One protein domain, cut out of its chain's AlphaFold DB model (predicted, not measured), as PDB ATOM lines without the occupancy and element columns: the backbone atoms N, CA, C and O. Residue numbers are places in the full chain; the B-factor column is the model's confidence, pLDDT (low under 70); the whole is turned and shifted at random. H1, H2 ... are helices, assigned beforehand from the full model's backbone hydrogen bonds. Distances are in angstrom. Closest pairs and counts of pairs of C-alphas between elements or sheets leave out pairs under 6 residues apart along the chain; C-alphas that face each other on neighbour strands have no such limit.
ATOM      1  N   ALA A   2     185.827 169.498 213.381       78.94
ATOM      2  CA  ALA A   2     186.367 170.648 212.641       78.94
ATOM      3  C   ALA A   2     186.670 171.893 213.510       78.94
ATOM      4  O   ALA A   2     187.448 172.755 213.111       78.94
ATOM      5  N   ALA A   3     186.068 171.953 214.702       82.38
ATOM      6  CA  ALA A   3     186.305 172.966 215.727       82.38
ATOM      7  C   ALA A   3     187.570 172.733 216.588       82.38
ATOM      8  O   ALA A   3     187.847 173.533 217.474       82.38
ATOM      9  N   ASP A   4     188.323 171.659 216.353       87.88
ATOM     10  CA  ASP A   4     189.598 171.336 217.013       87.88
ATOM     11  C   ASP A   4     190.777 171.955 216.229       87.88
ATOM     12  O   ASP A   4     190.654 172.253 215.040       87.88
ATOM     13  N   ASN A   5     191.922 172.161 216.874       89.75
ATOM     14  CA  ASN A   5     193.146 172.694 216.290       89.75
ATOM     15  C   ASN A   5     194.005 171.650 215.559       89.75
ATOM     16  O   ASN A   5     194.962 172.043 214.895       89.75
ATOM     17  N   TYR A   6     193.670 170.357 215.656       88.81
ATOM     18  CA  TYR A   6     194.343 169.239 214.967       88.81
ATOM     19  C   TYR A   6     195.784 168.946 215.420       88.81
ATOM     20  O   TYR A   6     196.474 168.127 214.816       88.81
ATOM     21  N   LEU A   7     196.263 169.598 216.477       89.81
ATOM     22  CA  LEU A   7     197.632 169.459 216.985       89.81
ATOM     23  C   LEU A   7     197.722 168.520 218.191       89.81
ATOM     24  O   LEU A   7     198.829 168.182 218.618       89.81
ATOM     25  N   GLY A   8     196.581 168.125 218.768       90.19
ATOM     26  CA  GLY A   8     196.537 167.301 219.978       90.19
ATOM     27  C   GLY A   8     197.174 167.989 221.194       90.19
ATOM     28  O   GLY A   8     197.817 167.330 222.016       90.19
ATOM     29  N   ARG A   9     197.119 169.327 221.238       92.31
ATOM     30  CA  ARG A   9     197.706 170.176 222.284       92.31
ATOM     31  C   ARG A   9     196.852 171.419 222.490       92.31
ATOM     32  O   ARG A   9     196.224 171.851 221.533       92.31
ATOM     33  N   PRO A  10     196.902 172.080 223.658       93.50
ATOM     34  CA  PRO A  10     196.150 173.308 223.838       93.50
ATOM     35  C   PRO A  10     196.586 174.443 222.900       93.50
ATOM     36  O   PRO A  10     197.779 174.750 222.814       93.50
ATOM     37  N   THR A  11     195.633 175.103 222.240       91.75
ATOM     38  CA  THR A  11     195.898 176.113 221.194       91.75
ATOM     39  C   THR A  11     196.712 177.286 221.721       91.75
ATOM     40  O   THR A  11     197.715 177.676 221.123       91.75
ATOM     41  N   ALA A  12     196.333 177.803 222.890       92.38
ATOM     42  CA  ALA A  12     197.042 178.881 223.571       92.38
ATOM     43  C   ALA A  12     198.523 178.547 223.826       92.38
ATOM     44  O   ALA A  12     199.395 179.381 223.578       92.38
ATOM     45  N   ASN A  13     198.811 177.314 224.258       92.50
ATOM     46  CA  ASN A  13     200.172 176.868 224.559       92.50
ATOM     47  C   ASN A  13     201.012 176.741 223.286       92.50
ATOM     48  O   ASN A  13     202.199 177.064 223.296       92.50
ATOM     49  N   VAL A  14     200.414 176.276 222.183       93.19
ATOM     50  CA  VAL A  14     201.096 176.208 220.883       93.19
ATOM     51  C   VAL A  14     201.484 177.608 220.415       93.19
ATOM     52  O   VAL A  14     202.634 177.817 220.034       93.19
ATOM     53  N   ILE A  15     200.553 178.565 220.479       90.94
ATOM     54  CA  ILE A  15     200.809 179.956 220.083       90.94
ATOM     55  C   ILE A  15     201.953 180.542 220.914       90.94
ATOM     56  O   ILE A  15     202.912 181.065 220.352       90.94
ATOM     57  N   GLU A  16     201.905 180.395 222.237       92.88
ATOM     58  CA  GLU A  16     202.969 180.877 223.120       92.88
ATOM     59  C   GLU A  16     204.319 180.209 222.829       92.88
ATOM     60  O   GLU A  16     205.341 180.886 222.769       92.88
ATOM     61  N   THR A  17     204.329 178.900 222.577       93.69
ATOM     62  CA  THR A  17     205.559 178.153 222.277       93.69
ATOM     63  C   THR A  17     206.212 178.624 220.976       93.69
ATOM     64  O   THR A  17     207.434 178.734 220.906       93.69
ATOM     65  N   VAL A  18     205.418 178.885 219.933       92.44
ATOM     66  CA  VAL A  18     205.926 179.247 218.600       92.44
ATOM     67  C   VAL A  18     206.284 180.731 218.510       92.44
ATOM     68  O   VAL A  18     207.290 181.080 217.895       92.44
ATOM     69  N   PHE A  19     205.480 181.603 219.118       90.00
ATOM     70  CA  PHE A  19     205.607 183.057 218.979       90.00
ATOM     71  C   PHE A  19     206.210 183.745 220.212       90.00
ATOM     72  O   PHE A  19     206.438 184.952 220.190       90.00
ATOM     73  N   GLY A  20     206.486 182.997 221.284       92.50
ATOM     74  CA  GLY A  20     207.089 183.491 222.526       92.50
ATOM     75  C   GLY A  20     206.129 184.238 223.454       92.50
ATOM     76  O   GLY A  20     206.533 184.641 224.543       92.50
ATOM     77  N   ALA A  21     204.878 184.443 223.040       90.00
ATOM     78  CA  ALA A  21     203.837 185.060 223.849       90.00
ATOM     79  C   ALA A  21     202.446 184.629 223.373       90.00
ATOM     80  O   ALA A  21     202.223 184.384 222.185       90.00
ATOM     81  N   ARG A  22     201.493 184.590 224.304       85.94
ATOM     82  CA  ARG A  22     200.064 184.450 224.004       85.94
ATOM     83  C   ARG A  22     199.414 185.833 223.848       85.94
ATOM     84  O   ARG A  22     199.811 186.760 224.557       85.94
ATOM     85  N   PRO A  23     198.384 185.985 222.995       84.56
ATOM     86  CA  PRO A  23     197.530 187.168 223.008       84.56
ATOM     87  C   PRO A  23     196.984 187.472 224.412       84.56
ATOM     88  O   PRO A  23     196.641 186.556 225.162       84.56
ATOM     89  N   ALA A  24     196.889 188.763 224.752       84.94
ATOM     90  CA  ALA A  24     196.340 189.210 226.034       84.94
ATOM     91  C   ALA A  24     194.870 188.790 226.201       84.94
ATOM     92  O   ALA A  24     194.456 188.389 227.285       84.94
ATOM     93  N   GLU A  25     194.116 188.824 225.104       86.94
ATOM     94  CA  GLU A  25     192.751 188.322 225.020       86.94
ATOM     95  C   GLU A  25     192.773 186.981 224.286       86.94
ATOM     96  O   GLU A  25     192.892 186.913 223.063       86.94
ATOM     97  N   CYS A  26     192.719 185.892 225.049       85.56
ATOM     98  CA  CYS A  26     192.653 184.540 224.517       85.56
ATOM     99  C   CYS A  26     191.673 183.739 225.369       85.56
ATOM    100  O   CYS A  26     192.005 183.328 226.478       85.56
ATOM    101  N   ASN A  27     190.472 183.539 224.829       89.19
ATOM    102  CA  ASN A  27     189.409 182.762 225.468       89.19
ATOM    103  C   ASN A  27     189.337 181.328 224.920       89.19
ATOM    104  O   ASN A  27     188.335 180.661 225.133       89.19
ATOM    105  N   LEU A  28     190.362 180.888 224.179       89.75
ATOM    106  CA  LEU A  28     190.440 179.520 223.674       89.75
ATOM    107  C   LEU A  28     190.892 178.588 224.795       89.75
ATOM    108  O   LEU A  28     191.954 178.796 225.394       89.75
ATOM    109  N   GLU A  29     190.118 177.541 225.031       89.38
ATOM    110  CA  GLU A  29     190.399 176.501 226.009       89.38
ATOM    111  C   GLU A  29     190.725 175.173 225.321       89.38
ATOM    112  O   GLU A  29     190.183 174.823 224.275       89.38
ATOM    113  N   GLY A  30     191.646 174.405 225.911       92.00
ATOM    114  CA  GLY A  30     192.041 173.111 225.356       92.00
ATOM    115  C   GLY A  30     192.448 173.209 223.882       92.00
ATOM    116  O   GLY A  30     193.209 174.098 223.496       92.00
ATOM    117  N   GLU A  31     191.953 172.278 223.071       93.00
ATOM    118  CA  GLU A  31     192.302 172.133 221.652       93.00
ATOM    119  C   GLU A  31     191.372 172.934 220.718       93.00
ATOM    120  O   GLU A  31     191.315 172.653 219.528       93.00
ATOM    121  N   GLU A  32     190.635 173.934 221.213       91.88
ATOM    122  CA  GLU A  32     189.739 174.747 220.377       91.88
ATOM    123  C   GLU A  32     190.470 175.445 219.220       91.88
ATOM    124  O   GLU A  32     191.519 176.072 219.391       91.88
ATOM    125  N   SER A  33     189.896 175.379 218.024       89.31
ATOM    126  CA  SER A  33     190.446 176.008 216.827       89.31
ATOM    127  C   SER A  33     190.477 177.533 216.939       89.31
ATOM    128  O   SER A  33     189.551 178.170 217.435       89.31
ATOM    129  N   ALA A  34     191.519 178.141 216.369       88.25
ATOM    130  CA  ALA A  34     191.575 179.590 216.171       88.25
ATOM    131  C   ALA A  34     190.601 180.085 215.079       88.25
ATOM    132  O   ALA A  34     190.375 181.289 214.954       88.25
ATOM    133  N   PHE A  35     190.032 179.175 214.281       87.62
ATOM    134  CA  PHE A  35     189.064 179.487 213.233       87.62
ATOM    135  C   PHE A  35     187.656 179.069 213.652       87.62
ATOM    136  O   PHE A  35     187.425 177.936 214.066       87.62
ATOM    137  N   SER A  36     186.694 179.977 213.486       89.06
ATOM    138  CA  SER A  36     185.291 179.701 213.790       89.06
ATOM    139  C   SER A  36     184.561 179.081 212.599       89.06
ATOM    140  O   SER A  36     184.591 179.620 211.490       89.06
ATOM    141  N   THR A  37     183.821 178.001 212.849       90.38
ATOM    142  CA  THR A  37     182.863 177.410 211.901       90.38
ATOM    143  C   THR A  37     181.448 177.974 212.053       90.38
ATOM    144  O   THR A  37     180.564 177.588 211.294       90.38
ATOM    145  N   ALA A  38     181.222 178.929 212.965       92.12
ATOM    146  CA  ALA A  38     179.886 179.447 213.282       92.12
ATOM    147  C   ALA A  38     179.151 180.007 212.056       92.12
ATOM    148  O   ALA A  38     177.940 179.862 211.930       92.12
ATOM    149  N   LYS A  39     179.878 180.608 211.106       94.12
ATOM    150  CA  LYS A  39     179.281 181.078 209.850       94.12
ATOM    151  C   LYS A  39     178.718 179.926 209.008       94.12
ATOM    152  O   LYS A  39     177.662 180.085 208.412       94.12
ATOM    153  N   ALA A  40     179.407 178.785 208.951       93.81
ATOM    154  CA  ALA A  40     178.938 177.615 208.211       93.81
ATOM    155  C   ALA A  40     177.685 177.014 208.864       93.81
ATOM    156  O   ALA A  40     176.732 176.692 208.158       93.81
ATOM    157  N   THR A  41     177.637 176.964 210.197       93.25
ATOM    158  CA  THR A  41     176.423 176.593 210.936       93.25
ATOM    159  C   THR A  41     175.263 177.531 210.601       93.25
ATOM    160  O   THR A  41     174.192 177.070 210.217       93.25
ATOM    161  N   THR A  42     175.468 178.849 210.681       95.94
ATOM    162  CA  THR A  42     174.401 179.843 210.461       95.94
ATOM    163  C   THR A  42     173.863 179.835 209.034       95.94
ATOM    164  O   THR A  42     172.652 179.849 208.834       95.94
ATOM    165  N   GLU A  43     174.748 179.835 208.039       97.75
ATOM    166  CA  GLU A  43     174.354 180.032 206.639       97.75
ATOM    167  C   GLU A  43     173.969 178.724 205.942       97.75
ATOM    168  O   GLU A  43     173.176 178.733 205.003       97.75
ATOM    169  N   LEU A  44     174.546 177.597 206.373       96.38
ATOM    170  CA  LEU A  44     174.415 176.311 205.685       96.38
ATOM    171  C   LEU A  44     173.780 175.223 206.558       96.38
ATOM    172  O   LEU A  44     173.567 174.117 206.064       96.38
ATOM    173  N   GLY A  45     173.507 175.493 207.841       94.94
ATOM    174  CA  GLY A  45     173.071 174.464 208.793       94.94
ATOM    175  C   GLY A  45     174.109 173.351 208.967       94.94
ATOM    176  O   GLY A  45     173.752 172.219 209.286       94.94
ATOM    177  N   TRP A  46     175.374 173.647 208.669       93.56
ATOM    178  CA  TRP A  46     176.434 172.653 208.628       93.56
ATOM    179  C   TRP A  46     177.037 172.440 210.013       93.56
ATOM    180  O   TRP A  46     177.430 173.401 210.667       93.56
TER     181      TRP A  46
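AT A GLANCE: This is residues 2 to 46 of the 68 residues of the protein "NAD-dependent epimerase/dehydratase" of Natrialba taiwanensis DSM 12281 (UniProt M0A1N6). There is little regular structure here: two short helices, H1 and H2, sit toward opposite ends of an elongated run of loops, and residues 39 to 45 stick out at the H2 end. From its first residue the printed part leads as a loop to H1, then swings out in a wide loop and comes back through the middle to H2. The 45 printed residues hold H1 and H2 in that order and no named strand; the class is all helix, with 16 residues in named elements. The whole is loose, with a radius of gyration of the C-alphas of 12.3 A and spans of 37 by 22 by 14 A.

HOW THE PARTS SIT: Look at H1, residues 11 to 19, and H2, residues 38 to 44: they are apart. In both, every O i to N i+4 pair is within hydrogen-bond range.

IN THESE COORDINATES: Find C-alpha 11 at (195.898, 176.113, 221.194); from there H1 runs 12.1 A to C-alpha 19. H2 runs 9.9 A from C-alpha 38 to C-alpha 44 at (174.415, 176.311, 205.685).

THE WHOLE: The C-alphas farthest apart, of Gly 20 and Gly 45, are 37.8 A apart. The link H1 to H2 is long, 18 residues. The printed part has no cut, and no printed residue is under pLDDT 70.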